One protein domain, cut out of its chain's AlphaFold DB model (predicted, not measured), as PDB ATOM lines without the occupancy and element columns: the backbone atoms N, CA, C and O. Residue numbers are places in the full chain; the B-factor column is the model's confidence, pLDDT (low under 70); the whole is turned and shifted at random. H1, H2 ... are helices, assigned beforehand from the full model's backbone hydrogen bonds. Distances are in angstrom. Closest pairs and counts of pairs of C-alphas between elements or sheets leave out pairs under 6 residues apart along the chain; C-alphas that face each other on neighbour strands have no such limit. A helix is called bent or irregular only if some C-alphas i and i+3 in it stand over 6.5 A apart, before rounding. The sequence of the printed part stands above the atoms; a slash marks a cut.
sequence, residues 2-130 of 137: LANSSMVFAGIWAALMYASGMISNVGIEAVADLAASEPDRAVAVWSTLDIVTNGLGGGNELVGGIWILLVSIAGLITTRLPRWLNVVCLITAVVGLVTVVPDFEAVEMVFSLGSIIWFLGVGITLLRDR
ATOM      1  N   LEU A   2     207.305 212.746 221.683       83.44
ATOM      2  CA  LEU A   2     207.775 213.658 220.622       83.44
ATOM      3  C   LEU A   2     207.009 213.525 219.297       83.44
ATOM      4  O   LEU A   2     206.606 214.535 218.742       83.44
ATOM      5  N   ALA A   3     206.743 212.296 218.841       81.00
ATOM      6  CA  ALA A   3     205.975 212.058 217.614       81.00
ATOM      7  C   ALA A   3     204.515 212.563 217.691       81.00
ATOM      8  O   ALA A   3     203.963 213.036 216.702       81.00
ATOM      9  N   ASN A   4     203.887 212.505 218.871       87.69
ATOM     10  CA  ASN A   4     202.527 213.020 219.050       87.69
ATOM     11  C   ASN A   4     202.544 214.552 219.050       87.69
ATOM     12  O   ASN A   4     201.728 215.174 218.379       87.69
ATOM     13  N   SER A   5     203.512 215.156 219.748       90.19
ATOM     14  CA  SER A   5     203.718 216.606 219.743       90.19
ATOM     15  C   SER A   5     204.027 217.121 218.337       90.19
ATOM     16  O   SER A   5     203.427 218.103 217.915       90.19
ATOM     17  N   SER A   6     204.885 216.435 217.573       90.38
ATOM     18  CA  SER A   6     205.170 216.819 216.187       90.38
ATOM     19  C   SER A   6     203.913 216.799 215.327       90.38
ATOM     20  O   SER A   6     203.740 217.680 214.499       90.38
ATOM     21  N   MET A   7     203.009 215.841 215.539       91.81
ATOM     22  CA  MET A   7     201.750 215.769 214.794       91.81
ATOM     23  C   MET A   7     200.846 216.983 215.055       91.81
ATOM     24  O   MET A   7     200.207 217.479 214.133       91.81
ATOM     25  N   VAL A   8     200.825 217.488 216.294       95.19
ATOM     26  CA  VAL A   8     200.082 218.706 216.652       95.19
ATOM     27  C   VAL A   8     200.667 219.922 215.934       95.19
ATOM     28  O   VAL A   8     199.929 220.642 215.267       95.19
ATOM     29  N   PHE A   9     201.987 220.123 216.009       94.19
ATOM     30  CA  PHE A   9     202.644 221.239 215.318       94.19
ATOM     31  C   PHE A   9     202.505 221.146 213.793       94.19
ATOM     32  O   PHE A   9     202.276 222.168 213.153       94.19
ATOM     33  N   ALA A  10     202.543 219.937 213.223       93.19
ATOM     34  CA  ALA A  10     202.279 219.713 211.803       93.19
ATOM     35  C   ALA A  10     200.874 220.187 211.407       93.19
ATOM     36  O   ALA A  10     200.716 220.872 210.402       93.19
ATOM     37  N   GLY A  11     199.856 219.842 212.204       95.62
ATOM     38  CA  GLY A  11     198.476 220.255 211.954       95.62
ATOM     39  C   GLY A  11     198.283 221.767 212.054       95.62
ATOM     40  O   GLY A  11     197.615 222.351 211.206       95.62
ATOM     41  N   ILE A  12     198.904 222.407 213.052       95.06
ATOM     42  CA  ILE A  12     198.864 223.868 213.212       95.06
ATOM     43  C   ILE A  12     199.532 224.547 212.016       95.06
ATOM     44  O   ILE A  12     198.921 225.409 211.392       95.06
ATOM     45  N   TRP A  13     200.755 224.142 211.667       94.69
ATOM     46  CA  TRP A  13     201.486 224.728 210.543       94.69
ATOM     47  C   TRP A  13     200.738 224.523 209.220       94.69
ATOM     48  O   TRP A  13     200.563 225.472 208.465       94.69
ATOM     49  N   ALA A  14     200.183 223.332 208.977       93.94
ATOM     50  CA  ALA A  14     199.366 223.075 207.793       93.94
ATOM     51  C   ALA A  14     198.115 223.970 207.731       93.94
ATOM     52  O   ALA A  14     197.792 224.494 206.665       93.94
ATOM     53  N   ALA A  15     197.424 224.177 208.857       95.44
ATOM     54  CA  ALA A  15     196.263 225.064 208.919       95.44
ATOM     55  C   ALA A  15     196.641 226.529 208.645       95.44
ATOM     56  O   ALA A  15     195.919 227.221 207.930       95.44
ATOM     57  N   LEU A  16     197.783 226.980 209.170       94.69
ATOM     58  CA  LEU A  16     198.329 228.313 208.929       94.69
ATOM     59  C   LEU A  16     198.688 228.535 207.451       94.69
ATOM     60  O   LEU A  16     198.229 229.511 206.857       94.69
ATOM     61  N   MET A  17     199.418 227.597 206.833       92.06
ATOM     62  CA  MET A  17     199.746 227.635 205.400       92.06
ATOM     63  C   MET A  17     198.488 227.665 204.535       92.06
ATOM     64  O   MET A  17     198.383 228.449 203.593       92.06
ATOM     65  N   TYR A  18     197.503 226.832 204.877       94.00
ATOM     66  CA  TYR A  18     196.235 226.789 204.162       94.00
ATOM     67  C   TYR A  18     195.475 228.114 204.282       94.00
ATOM     68  O   TYR A  18     194.995 228.638 203.280       94.00
ATOM     69  N   ALA A  19     195.397 228.692 205.485       95.19
ATOM     70  CA  ALA A  19     194.753 229.983 205.707       95.19
ATOM     71  C   ALA A  19     195.451 231.114 204.932       95.19
ATOM     72  O   ALA A  19     194.772 231.888 204.259       95.19
ATOM     73  N   SER A  20     196.787 231.170 204.968       93.75
ATOM     74  CA  SER A  20     197.580 232.148 204.212       93.75
ATOM     75  C   SER A  20     197.342 232.029 202.700       93.75
ATOM     76  O   SER A  20     197.065 233.026 202.029       93.75
ATOM     77  N   GLY A  21     197.330 230.802 202.166       92.94
ATOM     78  CA  GLY A  21     197.031 230.544 200.756       92.94
ATOM     79  C   GLY A  21     195.607 230.941 200.355       92.94
ATOM     80  O   GLY A  21     195.414 231.578 199.322       92.94
ATOM     81  N   MET A  22     194.608 230.629 201.187       95.44
ATOM     82  CA  MET A  22     193.211 231.011 200.942       95.44
ATOM     83  C   MET A  22     193.021 232.533 200.937       95.44
ATOM     84  O   MET A  22     192.342 233.059 200.055       95.44
ATOM     85  N   ILE A  23     193.636 233.239 201.893       95.56
ATOM     86  CA  ILE A  23     193.600 234.706 201.965       95.56
ATOM     87  C   ILE A  23     194.285 235.313 200.742       95.56
ATOM     88  O   ILE A  23     193.715 236.203 200.121       95.56
ATOM     89  N   SER A  24     195.458 234.799 200.354       94.00
ATOM     90  CA  SER A  24     196.181 235.261 199.161       94.00
ATOM     91  C   SER A  24     195.347 235.080 197.894       94.00
ATOM     92  O   SER A  24     195.212 236.009 197.105       94.00
ATOM     93  N   ASN A  25     194.738 233.904 197.716       93.38
ATOM     94  CA  ASN A  25     193.967 233.574 196.520       93.38
ATOM     95  C   ASN A  25     192.774 234.520 196.310       93.38
ATOM     96  O   ASN A  25     192.537 234.958 195.192       93.38
ATOM     97  N   VAL A  26     192.051 234.864 197.381       94.75
ATOM     98  CA  VAL A  26     190.925 235.815 197.320       94.75
ATOM     99  C   VAL A  26     191.412 237.267 197.271       94.75
ATOM    100  O   VAL A  26     190.853 238.101 196.565       94.75
ATOM    101  N   GLY A  27     192.458 237.592 198.028       95.00
ATOM    102  CA  GLY A  27     192.968 238.952 198.157       95.00
ATOM    103  C   GLY A  27     193.594 239.498 196.876       95.00
ATOM    104  O   GLY A  27     193.383 240.661 196.544       95.00
ATOM    105  N   ILE A  28     194.331 238.663 196.138       95.19
ATOM    106  CA  ILE A  28     194.969 239.059 194.874       95.19
ATOM    107  C   ILE A  28     193.921 239.493 193.844       95.19
ATOM    108  O   ILE A  28     194.126 240.495 193.161       95.19
ATOM    109  N   GLU A  29     192.792 238.786 193.761       94.31
ATOM    110  CA  GLU A  29     191.677 239.151 192.880       94.31
ATOM    111  C   GLU A  29     191.118 240.536 193.246       94.31
ATOM    112  O   GLU A  29     191.033 241.417 192.392       94.31
ATOM    113  N   ALA A  30     190.872 240.784 194.536       93.44
ATOM    114  CA  ALA A  30     190.393 242.082 195.011       93.44
ATOM    115  C   ALA A  30     191.377 243.236 194.726       93.44
ATOM    116  O   ALA A  30     190.956 244.353 194.419       93.44
ATOM    117  N   VAL A  31     192.690 242.988 194.820       96.88
ATOM    118  CA  VAL A  31     193.718 243.981 194.462       96.88
ATOM    119  C   VAL A  31     193.730 244.243 192.960       96.88
ATOM    120  O   VAL A  31     193.841 245.400 192.555       96.88
ATOM    121  N   ALA A  32     193.606 243.201 192.136       95.56
ATOM    122  CA  ALA A  32     193.592 243.330 190.682       95.56
ATOM    123  C   ALA A  32     192.403 244.175 190.196       95.56
ATOM    124  O   ALA A  32     192.588 245.059 189.358       95.56
ATOM    125  N   ASP A  33     191.219 243.969 190.776       95.00
ATOM    126  CA  ASP A  33     190.024 244.759 190.466       95.00
ATOM    127  C   ASP A  33     190.199 246.237 190.846       95.00
ATOM    128  O   ASP A  33     189.888 247.135 190.058       95.00
ATOM    129  N   LEU A  34     190.750 246.507 192.036       96.31
ATOM    130  CA  LEU A  34     191.025 247.871 192.501       96.31
ATOM    131  C   LEU A  34     192.115 248.561 191.680       96.31
ATOM    132  O   LEU A  34     192.059 249.772 191.499       96.31
ATOM    133  N   ALA A  35     193.100 247.828 191.161       95.44
ATOM    134  CA  ALA A  35     194.197 248.418 190.396       95.44
ATOM    135  C   ALA A  35     193.720 249.117 189.109       95.44
ATOM    136  O   ALA A  35     194.368 250.057 188.650       95.44
ATOM    137  N   ALA A  36     192.588 248.688 188.541       92.75
ATOM    138  CA  ALA A  36     192.018 249.286 187.335       92.75
ATOM    139  C   ALA A  36     191.245 250.593 187.597       92.75
ATOM    140  O   ALA A  36     191.141 251.426 186.694       92.75
ATOM    141  N   SER A  37     190.690 250.778 188.799       94.69
ATOM    142  CA  SER A  37     189.778 251.885 189.131       94.69
ATOM    143  C   SER A  37     190.314 252.833 190.210       94.69
ATOM    144  O   SER A  37     190.134 254.044 190.103       94.69
ATOM    145  N   GLU A  38     190.986 252.302 191.231       96.69
ATOM    146  CA  GLU A  38     191.459 253.001 192.431       96.69
ATOM    147  C   GLU A  38     192.895 252.545 192.811       96.69
ATOM    148  O   GLU A  38     193.085 251.866 193.828       96.69
ATOM    149  N   PRO A  39     193.938 252.920 192.040       93.94
ATOM    150  CA  PRO A  39     195.300 252.399 192.223       93.94
ATOM    151  C   PRO A  39     195.887 252.633 193.622       93.94
ATOM    152  O   PRO A  39     196.491 251.730 194.200       93.94
ATOM    153  N   ASP A  40     195.659 253.809 194.211       95.19
ATOM    154  CA  ASP A  40     196.154 254.132 195.558       95.19
ATOM    155  C   ASP A  40     195.545 253.207 196.622       95.19
ATOM    156  O   ASP A  40     196.210 252.776 197.568       95.19
ATOM    157  N   ARG A  41     194.269 252.844 196.445       95.12
ATOM    158  CA  ARG A  41     193.573 251.910 197.330       95.12
ATOM    159  C   ARG A  41     194.056 250.480 197.120       95.12
ATOM    160  O   ARG A  41     194.194 249.748 198.099       95.12
ATOM    161  N   ALA A  42     194.360 250.096 195.880       96.94
ATOM    162  CA  ALA A  42     194.943 248.795 195.565       96.94
ATOM    163  C   ALA A  42     196.276 248.579 196.302       96.94
ATOM    164  O   ALA A  42     196.478 247.519 196.890       96.94
ATOM    165  N   VAL A  43     197.142 249.599 196.366       96.69
ATOM    166  CA  VAL A  43     198.419 249.537 197.108       96.69
ATOM    167  C   VAL A  43     198.199 249.314 198.608       96.69
ATOM    168  O   VAL A  43     198.892 248.502 199.228       96.69
ATOM    169  N   ALA A  44     197.222 249.998 199.208       96.25
ATOM    170  CA  ALA A  44     196.905 249.830 200.626       96.25
ATOM    171  C   ALA A  44     196.354 248.424 200.938       96.25
ATOM    172  O   ALA A  44     196.750 247.801 201.928       96.25
ATOM    173  N   VAL A  45     195.471 247.903 200.078       96.31
ATOM    174  CA  VAL A  45     194.931 246.541 200.211       96.31
ATOM    175  C   VAL A  45     196.031 245.502 200.005       96.31
ATOM    176  O   VAL A  45     196.130 244.576 200.805       96.31
ATOM    177  N   TRP A  46     196.904 245.691 199.013       96.94
ATOM    178  CA  TRP A  46     198.069 244.834 198.786       96.94
ATOM    179  C   TRP A  46     198.978 244.767 200.015       96.94
ATOM    180  O   TRP A  46     199.301 243.680 200.481       96.94
ATOM    181  N   SER A  47     199.319 245.919 200.595       96.56
ATOM    182  CA  SER A  47     200.170 245.982 201.793       96.56
ATOM    183  C   SER A  47     199.520 245.284 202.993       96.56
ATOM    184  O   SER A  47     200.190 244.621 203.777       96.56
ATOM    185  N   THR A  48     198.196 245.405 203.131       95.69
ATOM    186  CA  THR A  48     197.441 244.721 204.191       95.69
ATOM    187  C   THR A  48     197.446 243.208 203.988       95.69
ATOM    188  O   THR A  48     197.643 242.467 204.950       95.69
ATOM    189  N   LEU A  49     197.236 242.748 202.751       96.06
ATOM    190  CA  LEU A  49     197.291 241.330 202.410       96.06
ATOM    191  C   LEU A  49     198.665 240.754 202.713       96.06
ATOM    192  O   LEU A  49     198.725 239.769 203.438       96.06
ATOM    193  N   ASP A  50     199.727 241.410 202.244       93.69
ATOM    194  CA  ASP A  50     201.109 240.981 202.448       93.69
ATOM    195  C   ASP A  50     201.434 240.790 203.940       93.69
ATOM    196  O   ASP A  50     201.866 239.715 204.352       93.69
ATOM    197  N   ILE A  51     201.099 241.769 204.788       93.62
ATOM    198  CA  ILE A  51     201.302 241.680 206.245       93.62
ATOM    199  C   ILE A  51     200.560 240.479 206.849       93.62
ATOM    200  O   ILE A  51     201.112 239.756 207.682       93.62
ATOM    201  N   VAL A  52     199.303 240.256 206.455       94.19
ATOM    202  CA  VAL A  52     198.479 239.166 207.001       94.19
ATOM    203  C   VAL A  52     198.989 237.803 206.535       94.19
ATOM    204  O   VAL A  52     199.114 236.885 207.348       94.19
ATOM    205  N   THR A  53     199.301 237.651 205.248       93.12
ATOM    206  CA  THR A  53     199.771 236.383 204.675       93.12
ATOM    207  C   THR A  53     201.160 236.025 205.189       93.12
ATOM    208  O   THR A  53     201.401 234.864 205.538       93.12
ATOM    209  N   ASN A  54     202.041 237.020 205.339       88.88
ATOM    210  CA  ASN A  54     203.369 236.836 205.915       88.88
ATOM    211  C   ASN A  54     203.289 236.503 207.410       88.88
ATOM    212  O   ASN A  54     203.911 235.539 207.854       88.88
ATOM    213  N   GLY A  55     202.432 237.188 208.174       88.69
ATOM    214  CA  GLY A  55     202.237 236.913 209.600       88.69
ATOM    215  C   GLY A  55     201.668 235.522 209.907       88.69
ATOM    216  O   GLY A  55     201.991 234.941 210.942       88.69
ATOM    217  N   LEU A  56     200.841 234.965 209.014       89.06
ATOM    218  CA  LEU A  56     200.304 233.609 209.163       89.06
ATOM    219  C   LEU A  56     201.325 232.519 208.827       89.06
ATOM    220  O   LEU A  56     201.183 231.403 209.317       89.06
ATOM    221  N   GLY A  57     202.340 232.821 208.019       78.81
ATOM    222  CA  GLY A  57     203.379 231.849 207.688       78.81
ATOM    223  C   GLY A  57     204.136 232.094 206.386       78.81
ATOM    224  O   GLY A  57     205.007 231.305 206.058       78.81
ATOM    225  N   GLY A  58     203.829 233.162 205.645       71.19
ATOM    226  CA  GLY A  58     204.644 233.573 204.497       71.19
ATOM    227  C   GLY A  58     205.964 234.261 204.875       71.19
ATOM    228  O   GLY A  58     206.864 234.272 204.052       71.19
ATOM    229  N   GLY A  59     206.069 234.799 206.099       74.94
ATOM    230  CA  GLY A  59     207.206 235.603 206.573       74.94
ATOM    231  C   GLY A  59     207.727 235.201 207.957       74.94
ATOM    232  O   GLY A  59     208.305 236.016 208.670       74.94
ATOM    233  N   ASN A  60     207.427 233.979 208.407       83.31
ATOM    234  CA  ASN A  60     208.298 233.219 209.305       83.31
ATOM    235  C   ASN A  60     207.873 231.750 209.310       83.31
ATOM    236  O   ASN A  60     206.698 231.412 209.178       83.31
ATOM    237  N   GLU A  61     208.834 230.874 209.576       91.12
ATOM    238  CA  GLU A  61     208.655 229.427 209.521       91.12
ATOM    239  C   GLU A  61     208.771 228.773 210.898       91.12
ATOM    240  O   GLU A  61     209.059 227.583 211.025       91.12
ATOM    241  N   LEU A  62     208.504 229.535 211.964       90.56
ATOM    242  CA  LEU A  62     208.745 229.117 213.345       90.56
ATOM    243  C   LEU A  62     208.009 227.817 213.699       90.56
ATOM    244  O   LEU A  62     208.599 226.874 214.234       90.56
ATOM    245  N   VAL A  63     206.711 227.750 213.393       92.88
ATOM    246  CA  VAL A  63     205.875 226.578 213.703       92.88
ATOM    247  C   VAL A  63     206.340 225.358 212.897       92.88
ATOM    248  O   VAL A  63     206.411 224.251 213.441       92.88
ATOM    249  N   GLY A  64     206.719 225.563 211.632       92.25
ATOM    250  CA  GLY A  64     207.274 224.528 210.761       92.25
ATOM    251  C   GLY A  64     208.636 224.034 211.251       92.25
ATOM    252  O   GLY A  64     208.867 222.829 211.336       92.25
ATOM    253  N   GLY A  65     209.509 224.946 211.678       92.25
ATOM    254  CA  GLY A  65     210.808 224.655 212.281       92.25
ATOM    255  C   GLY A  65     210.690 223.811 213.549       92.25
ATOM    256  O   GLY A  65     211.376 222.795 213.674       92.25
ATOM    257  N   ILE A  66     209.766 224.156 214.455       93.38
ATOM    258  CA  ILE A  66     209.478 223.353 215.658       93.38
ATOM    259  C   ILE A  66     209.000 221.953 215.269       93.38
ATOM    260  O   ILE A  66     209.466 220.954 215.824       93.38
ATOM    261  N   TRP A  67     208.081 221.860 214.308       94.38
ATOM    262  CA  TRP A  67     207.588 220.577 213.826       94.38
ATOM    263  C   TRP A  67     208.720 219.692 213.279       94.38
ATOM    264  O   TRP A  67     208.896 218.563 213.750       94.38
ATOM    265  N   ILE A  68     209.515 220.208 212.337       91.31
ATOM    266  CA  ILE A  68     210.642 219.499 211.714       91.31
ATOM    267  C   ILE A  68     211.689 219.109 212.770       91.31
ATOM    268  O   ILE A  68     212.216 217.990 212.735       91.31
ATOM    269  N   LEU A  69     211.944 219.956 213.774       90.62
ATOM    270  CA  LEU A  69     212.843 219.634 214.886       90.62
ATOM    271  C   LEU A  69     212.343 218.430 215.693       90.62
ATOM    272  O   LEU A  69     213.100 217.494 215.958       90.62
ATOM    273  N   LEU A  70     211.062 218.421 216.066       91.31
ATOM    274  CA  LEU A  70     210.469 217.329 216.838       91.31
ATOM    275  C   LEU A  70     210.503 216.006 216.060       91.31
ATOM    276  O   LEU A  70     210.823 214.963 216.642       91.31
ATOM    277  N   VAL A  71     210.233 216.045 214.749       88.06
ATOM    278  CA  VAL A  71     210.359 214.868 213.875       88.06
ATOM    279  C   VAL A  71     211.814 214.407 213.785       88.06
ATOM    280  O   VAL A  71     212.072 213.209 213.909       88.06
ATOM    281  N   SER A  72     212.769 215.334 213.646       84.81
ATOM    282  CA  SER A  72     214.209 215.031 213.615       84.81
ATOM    283  C   SER A  72     214.653 214.276 214.859       84.81
ATOM    284  O   SER A  72     215.285 213.227 214.763       84.81
ATOM    285  N   ILE A  73     214.304 214.792 216.041       86.62
ATOM    286  CA  ILE A  73     214.711 214.195 217.314       86.62
ATOM    287  C   ILE A  73     214.074 212.808 217.464       86.62
ATOM    288  O   ILE A  73     214.758 211.852 217.830       86.62
ATOM    289  N   ALA A  74     212.792 212.649 217.117       86.94
ATOM    290  CA  ALA A  74     212.140 211.341 217.130       86.94
ATOM    291  C   ALA A  74     212.796 210.344 216.148       86.94
ATOM    292  O   ALA A  74     212.989 209.173 216.488       86.94
ATOM    293  N   GLY A  75     213.175 210.797 214.950       82.44
ATOM    294  CA  GLY A  75     213.874 209.996 213.942       82.44
ATOM    295  C   GLY A  75     215.276 209.567 214.378       82.44
ATOM    296  O   GLY A  75     215.645 208.407 214.191       82.44
ATOM    297  N   LEU A  76     216.020 210.469 215.028       82.69
ATOM    298  CA  LEU A  76     217.338 210.199 215.605       82.69
ATOM    299  C   LEU A  76     217.268 209.167 216.734       82.69
ATOM    300  O   LEU A  76     218.029 208.204 216.721       82.69
ATOM    301  N   ILE A  77     216.326 209.327 217.671       85.44
ATOM    302  CA  ILE A  77     216.141 208.400 218.801       85.44
ATOM    303  C   ILE A  77     215.761 206.999 218.308       85.44
ATOM    304  O   ILE A  77     216.219 205.997 218.849       85.44
ATOM    305  N   THR A  78     214.911 206.916 217.284       83.25
ATOM    306  CA  THR A  78     214.395 205.633 216.783       83.25
ATOM    307  C   THR A  78     215.277 204.991 215.715       83.25
ATOM    308  O   THR A  78     215.028 203.846 215.340       83.25
ATOM    309  N   THR A  79     216.299 205.693 215.211       80.75
ATOM    310  CA  THR A  79     217.183 205.259 214.110       80.75
ATOM    311  C   THR A  79     216.448 204.821 212.835       80.75
ATOM    312  O   THR A  79     216.989 204.080 212.020       80.75
ATOM    313  N   ARG A  80     215.206 205.287 212.647       79.06
ATOM    314  CA  ARG A  80     214.348 204.913 211.507       79.06
ATOM    315  C   ARG A  80     214.595 205.740 210.251       79.06
ATOM    316  O   ARG A  80     214.098 205.381 209.192       79.06
ATOM    317  N   LEU A  81     215.320 206.851 210.366       81.19
ATOM    318  CA  LEU A  81     215.662 207.707 209.235       81.19
ATOM    319  C   LEU A  81     217.161 207.611 208.907       81.19
ATOM    320  O   LEU A  81     217.987 207.601 209.828       81.19
ATOM    321  N   PRO A  82     217.530 207.598 207.613       85.00
ATOM    322  CA  PRO A  82     218.909 207.711 207.158       85.00
ATOM    323  C   PRO A  82     219.642 208.895 207.794       85.00
ATOM    324  O   PRO A  82     219.087 209.982 207.957       85.00
ATOM    325  N   ARG A  83     220.934 208.721 208.091       84.56
ATOM    326  CA  ARG A  83     221.753 209.762 208.740       84.56
ATOM    327  C   ARG A  83     221.765 211.088 207.976       84.56
ATOM    328  O   ARG A  83     221.673 212.135 208.604       84.56
ATOM    329  N   TRP A  84     221.839 211.041 206.645       86.56
ATOM    330  CA  TRP A  84     221.835 212.249 205.812       86.56
ATOM    331  C   TRP A  84     220.523 213.035 205.945       86.56
ATOM    332  O   TRP A  84     220.553 214.260 206.019       86.56
ATOM    333  N   LEU A  85     219.386 212.337 206.059       87.50
ATOM    334  CA  LEU A  85     218.083 212.964 206.257       87.50
ATOM    335  C   LEU A  85     218.002 213.668 207.600       87.50
ATOM    336  O   LEU A  85     217.487 214.776 207.658       87.50
ATOM    337  N   ASN A  86     218.554 213.070 208.656       85.69
ATOM    338  CA  ASN A  86     218.583 213.710 209.969       85.69
ATOM    339  C   ASN A  86     219.423 214.999 209.970       85.69
ATOM    340  O   ASN A  86     219.046 215.956 210.638       85.69
ATOM    341  N   VAL A  87     220.525 215.049 209.210       87.69
ATOM    342  CA  VAL A  87     221.355 216.263 209.080       87.69
ATOM    343  C   VAL A  87     220.601 217.366 208.340       87.69
ATOM    344  O   VAL A  87     220.526 218.481 208.846       87.69
ATOM    345  N   VAL A  88     220.006 217.051 207.184       89.38
ATOM    346  CA  VAL A  88     219.188 218.016 206.428       89.38
ATOM    347  C   VAL A  88     218.048 218.536 207.302       89.38
ATOM    348  O   VAL A  88     217.856 219.739 207.405       89.38
ATOM    349  N   CYS A  89     217.350 217.639 207.998       89.00
ATOM    350  CA  CYS A  89     216.230 217.980 208.871       89.00
ATOM    351  C   CYS A  89     216.645 218.918 210.014       89.00
ATOM    352  O   CYS A  89     215.955 219.896 210.285       89.00
ATOM    353  N   LEU A  90     217.796 218.669 210.650       89.56
ATOM    354  CA  LEU A  90     218.299 219.514 211.731       89.56
ATOM    355  C   LEU A  90     218.678 220.916 211.233       89.56
ATOM    356  O   LEU A  90     218.348 221.897 211.892       89.56
ATOM    357  N   ILE A  91     219.339 221.010 210.075       91.50
ATOM    358  CA  ILE A  91     219.686 222.300 209.463       91.50
ATOM    359  C   ILE A  91     218.407 223.072 209.144       91.50
ATOM    360  O   ILE A  91     218.255 224.202 209.602       91.50
ATOM    361  N   THR A  92     217.463 222.448 208.435       92.69
ATOM    362  CA  THR A  92     216.170 223.053 208.096       92.69
ATOM    363  C   THR A  92     215.417 223.498 209.350       92.69
ATOM    364  O   THR A  92     214.928 224.619 209.403       92.69
ATOM    365  N   ALA A  93     215.372 222.673 210.397       91.88
ATOM    366  CA  ALA A  93     214.722 223.021 211.655       91.88
ATOM    367  C   ALA A  93     215.331 224.267 212.312       91.88
ATOM    368  O   ALA A  93     214.598 225.169 212.703       91.88
ATOM    369  N   VAL A  94     216.662 224.331 212.422       91.88
ATOM    370  CA  VAL A  94     217.359 225.485 213.016       91.88
ATOM    371  C   VAL A  94     217.090 226.749 212.208       91.88
ATOM    372  O   VAL A  94     216.756 227.779 212.782       91.88
ATOM    373  N   VAL A  95     217.183 226.651 210.884       91.44
ATOM    374  CA  VAL A  95     216.879 227.738 209.951       91.44
ATOM    375  C   VAL A  95     215.455 228.257 210.178       91.44
ATOM    376  O   VAL A  95     215.291 229.453 210.384       91.44
ATOM    377  N   GLY A  96     214.455 227.373 210.273       90.19
ATOM    378  CA  GLY A  96     213.060 227.752 210.547       90.19
ATOM    379  C   GLY A  96     212.830 228.382 211.923       90.19
ATOM    380  O   GLY A  96     211.938 229.202 212.086       90.19
ATOM    381  N   LEU A  97     213.638 228.051 212.936       90.75
ATOM    382  CA  LEU A  97     213.567 228.732 214.236       90.75
ATOM    383  C   LEU A  97     214.161 230.146 214.188       90.75
ATOM    384  O   LEU A  97     213.722 231.019 214.934       90.75
ATOM    385  N   VAL A  98     215.163 230.368 213.335       90.25
ATOM    386  CA  VAL A  98     215.868 231.653 213.217       90.25
ATOM    387  C   VAL A  98     215.052 232.690 212.438       90.25
ATOM    388  O   VAL A  98     215.239 233.878 212.680       90.25
ATOM    389  N   THR A  99     214.089 232.284 211.601       87.38
ATOM    390  CA  THR A  99     213.235 233.211 210.822       87.38
ATOM    391  C   THR A  99     212.388 234.152 211.685       87.38
ATOM    392  O   THR A  99     211.815 235.101 211.175       87.38
ATOM    393  N   VAL A 100     212.274 233.915 212.998       85.69
ATOM    394  CA  VAL A 100     211.609 234.857 213.919       85.69
ATOM    395  C   VAL A 100     212.363 236.188 214.049       85.69
ATOM    396  O   VAL A 100     211.807 237.178 214.520       85.69
ATOM    397  N   VAL A 101     213.645 236.209 213.682       85.00
ATOM    398  CA  VAL A 101     214.493 237.397 213.724       85.00
ATOM    399  C   VAL A 101     214.376 238.133 212.379       85.00
ATOM    400  O   VAL A 101     214.787 237.568 211.364       85.00
ATOM    401  N   PRO A 102     213.883 239.389 212.359       75.50
ATOM    402  CA  PRO A 102     213.592 240.121 211.118       75.50
ATOM    403  C   PRO A 102     214.781 240.269 210.158       75.50
ATOM    404  O   PRO A 102     214.612 240.223 208.948       75.50
ATOM    405  N   ASP A 103     216.006 240.376 210.681       79.81
ATOM    406  CA  ASP A 103     217.218 240.554 209.865       79.81
ATOM    407  C   ASP A 103     217.589 239.315 209.018       79.81
ATOM    408  O   ASP A 103     218.533 239.359 208.225       79.81
ATOM    409  N   PHE A 104     216.873 238.196 209.180       75.94
ATOM    410  CA  PHE A 104     217.148 236.919 208.522       75.94
ATOM    411  C   PHE A 104     216.049 236.466 207.543       75.94
ATOM    412  O   PHE A 104     215.975 235.276 207.256       75.94
ATOM    413  N   GLU A 105     215.249 237.362 206.956       69.12
ATOM    414  CA  GLU A 105     214.238 236.996 205.931       69.12
ATOM    415  C   GLU A 105     214.801 236.101 204.805       69.12
ATOM    416  O   GLU A 105     214.187 235.118 204.401       69.12
ATOM    417  N   ALA A 106     216.037 236.342 204.347       75.62
ATOM    418  CA  ALA A 106     216.672 235.513 203.310       75.62
ATOM    419  C   ALA A 106     216.852 234.029 203.707       75.62
ATOM    420  O   ALA A 106     217.067 233.166 202.850       75.62
ATOM    421  N   VAL A 107     216.783 233.722 205.004       81.56
ATOM    422  CA  VAL A 107     216.924 232.379 205.577       81.56
ATOM    423  C   VAL A 107     215.634 231.564 205.405       81.56
ATOM    424  O   VAL A 107     215.694 230.335 205.381       81.56
ATOM    425  N   GLU A 108     214.489 232.204 205.159       82.44
ATOM    426  CA  GLU A 108     213.223 231.522 204.850       82.44
ATOM    427  C   GLU A 108     213.326 230.652 203.602       82.44
ATOM    428  O   GLU A 108     212.950 229.483 203.625       82.44
ATOM    429  N   MET A 109     213.951 231.157 202.535       85.44
ATOM    430  CA  MET A 109     214.182 230.360 201.326       85.44
ATOM    431  C   MET A 109     214.994 229.094 201.619       85.44
ATOM    432  O   MET A 109     214.749 228.041 201.028       85.44
ATOM    433  N   VAL A 110     215.953 229.172 202.545       89.94
ATOM    434  CA  VAL A 110     216.742 228.008 202.967       89.94
ATOM    435  C   VAL A 110     215.848 227.001 203.689       89.94
ATOM    436  O   VAL A 110     215.984 225.798 203.454       89.94
ATOM    437  N   PHE A 111     214.901 227.468 204.510       90.62
ATOM    438  CA  PHE A 111     213.926 226.605 205.174       90.62
ATOM    439  C   PHE A 111     213.035 225.906 204.149       90.62
ATOM    440  O   PHE A 111     212.905 224.680 204.188       90.62
ATOM    441  N   SER A 112     212.456 226.649 203.206       88.62
ATOM    442  CA  SER A 112     211.524 226.091 202.226       88.62
ATOM    443  C   SER A 112     212.221 225.080 201.307       88.62
ATOM    444  O   SER A 112     211.737 223.960 201.129       88.62
ATOM    445  N   LEU A 113     213.405 225.414 200.780       92.38
ATOM    446  CA  LEU A 113     214.184 224.506 199.929       92.38
ATOM    447  C   LEU A 113     214.680 223.277 200.703       92.38
ATOM    448  O   LEU A 113     214.592 222.149 200.208       92.38
ATOM    449  N   GLY A 114     215.159 223.476 201.933       92.06
ATOM    450  CA  GLY A 114     215.562 222.389 202.820       92.06
ATOM    451  C   GLY A 114     214.401 221.449 203.145       92.06
ATOM    452  O   GLY A 114     214.569 220.226 203.134       92.06
ATOM    453  N   SER A 115     213.207 222.003 203.359       91.44
ATOM    454  CA  SER A 115     211.975 221.248 203.596       91.44
ATOM    455  C   SER A 115     211.593 220.402 202.385       91.44
ATOM    456  O   SER A 115     211.281 219.226 202.553       91.44
ATOM    457  N   ILE A 116     211.691 220.933 201.160       93.31
ATOM    458  CA  ILE A 116     211.431 220.168 199.926       93.31
ATOM    459  C   ILE A 116     212.360 218.950 199.830       93.31
ATOM    460  O   ILE A 116     211.892 217.824 199.635       93.31
ATOM    461  N   ILE A 117     213.670 219.153 200.003       93.38
ATOM    462  CA  ILE A 117     214.663 218.065 199.963       93.38
ATOM    463  C   ILE A 117     214.336 217.011 201.025       93.38
ATOM    464  O   ILE A 117     214.374 215.805 200.754       93.38
ATOM    465  N   TRP A 118     213.985 217.464 202.227       91.75
ATOM    466  CA  TRP A 118     213.625 216.594 203.334       91.75
ATOM    467  C   TRP A 118     212.354 215.776 203.059       91.75
ATOM    468  O   TRP A 118     212.390 214.551 203.201       91.75
ATOM    469  N   PHE A 119     211.267 216.401 202.599       90.94
ATOM    470  CA  PHE A 119     210.018 215.713 202.253       90.94
ATOM    471  C   PHE A 119     210.235 214.626 201.207       90.94
ATOM    472  O   PHE A 119     209.767 213.497 201.378       90.94
ATOM    473  N   LEU A 120     210.977 214.944 200.143       93.75
ATOM    474  CA  LEU A 120     211.294 213.983 199.092       93.75
ATOM    475  C   LEU A 120     212.082 212.800 199.653       93.75
ATOM    476  O   LEU A 120     211.736 211.647 199.393       93.75
ATOM    477  N   GLY A 121     213.112 213.059 200.459       91.75
ATOM    478  CA  GLY A 121     213.921 211.990 201.026       91.75
ATOM    479  C   GLY A 121     213.164 211.120 202.035       91.75
ATOM    480  O   GLY A 121     213.298 209.893 201.988       91.75
ATOM    481  N   VAL A 122     212.331 211.707 202.903       88.38
ATOM    482  CA  VAL A 122     211.450 210.948 203.809       88.38
ATOM    483  C   VAL A 122     210.469 210.102 203.003       88.38
ATOM    484  O   VAL A 122     210.356 208.904 203.257       88.38
ATOM    485  N   GLY A 123     209.825 210.678 201.984       89.44
ATOM    486  CA  GLY A 123     208.914 209.954 201.098       89.44
ATOM    487  C   GLY A 123     209.585 208.762 200.413       89.44
ATOM    488  O   GLY A 123     209.070 207.647 200.464       89.44
ATOM    489  N   ILE A 124     210.778 208.960 199.841       91.62
ATOM    490  CA  ILE A 124     211.564 207.887 199.212       91.62
ATOM    491  C   ILE A 124     211.922 206.796 200.225       91.62
ATOM    492  O   ILE A 124     211.806 205.612 199.908       91.62
ATOM    493  N   THR A 125     212.340 207.172 201.434       88.19
ATOM    494  CA  THR A 125     212.692 206.219 202.500       88.19
ATOM    495  C   THR A 125     211.485 205.363 202.880       88.19
ATOM    496  O   THR A 125     211.565 204.138 202.852       88.19
ATOM    497  N   LEU A 126     210.327 205.987 203.116       86.00
ATOM    498  CA  LEU A 126     209.087 205.286 203.467       86.00
ATOM    499  C   LEU A 126     208.571 204.370 202.345       86.00
ATOM    500  O   LEU A 126     207.982 203.326 202.621       86.00
ATOM    501  N   LEU A 127     208.779 204.739 201.076       90.00
ATOM    502  CA  LEU A 127     208.420 203.891 199.935       90.00
ATOM    503  C   LEU A 127     209.341 202.674 199.791       90.00
ATOM    504  O   LEU A 127     208.878 201.621 199.350       90.00
ATOM    505  N   ARG A 128     210.620 202.810 200.156       87.00
ATOM    506  CA  ARG A 128     211.614 201.727 200.102       87.00
ATOM    507  C   ARG A 128     211.486 200.757 201.275       87.00
ATOM    508  O   ARG A 128     211.600 199.555 201.065       87.00
ATOM    509  N   ASP A 129     211.151 201.255 202.462       78.38
ATOM    510  CA  ASP A 129     211.033 200.456 203.691       78.38
ATOM    511  C   ASP A 129     209.655 199.787 203.862       78.38
ATOM    512  O   ASP A 129     209.256 199.433 204.977       78.38
ATOM    513  N   ARG A 130     208.904 199.587 202.765       67.00
ATOM    514  CA  ARG A 130     207.617 198.874 202.771       67.00
ATOM    515  C   ARG A 130     207.815 197.409 203.160       67.00
ATOM    516  O   ARG A 130     207.841 196.510 202.325       67.00
TER     517      ARG A 130
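AT A GLANCE: This is residues 2 to 130 of the 137 residues of an uncharacterized protein of Candidatus Microthrix parvicella RN1 (UniProt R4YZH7). One long helix, H1, runs along most of the length of the model; H2 folds back beside its later part as a long helical hairpin, and H3 runs on beyond H2 beside its first part. At that end H3, H4 and H5 pack as a small three-helix bundle, each running back against the one before, with H4 between the other two in contact order and H5 away from H1. The printed part has 129 residues with five named helices, H1 to H5 in chain order, and no named strand; the class is all helix. The whole is loose, with a radius of gyration of the C-alphas of 17.8 A, and elongated, spanning 59 by 33 by 23 A.

IN THESE COORDINATES: H1, residues 2 to 37, is the longest helix and measures 52.7 A from C-alpha 2 at (207.775, 213.658, 220.622) to C-alpha 37 at (189.778, 251.885, 189.131). H2 is residues 39 to 58, 24.3 A long; it is only just irregular, with C-alphas 55 and 58 6.6 A apart. H3 is residues 62 to 78, 24.4 A long, and H4 is residues 83 to 98, 23.1 A long. H5, residues 106 to 128, measures 34.3 A and ends with C-alpha 128 at (211.614, 201.727, 200.102); it is neither bent nor irregular, but only just: C-alphas 106 and 109 are 6.1 A apart.

HOW THE PARTS SIT: H1 and H2 touch as a helical hairpin, at a shallow tilt of 7 degrees and opposite ways; their closest C-alphas are those of Ser 20 and Thr 53, 4.8 A apart. With residues 2 to 13 alone H1 also touches H3, at a shallow tilt of 28 degrees, opposite ways; the closest C-alphas, of Ser 6 and Trp 67, are 5.1 A apart. H2 and H3 are only just apart, their closest C-alphas being 8.4 A from each other. H3 and H4 form a helical hairpin at a shallow tilt of 27 degrees, closest at the C-alphas of Gly 65 and Gly 96, 4.2 A. H4 and H5 form another at 30 degrees, also shallow, closest at the C-alphas of Thr 92 and Phe 111, 5.1 A. H3 and H5 are near each other, while H4 and H5 are both apart from H1 and from H2. In H2, H3 and H4 every O i to N i+4 pair is within hydrogen-bond range; in H1 29 of 32 are, and in H5 18 of 19.

THE WHOLE: The two C-alphas farthest apart, those of Ser 37 and Thr 79, are separated by 59.6 A. The printed part, residues 2 to 130, has no cut. The links from H1 to H2, H2 to H3 and H3 to H4 are tight, and that from H4 to H5 is short, with 7 residues. The mean pLDDT of the printed part is 89.7; residues 105 and 130 are under 70.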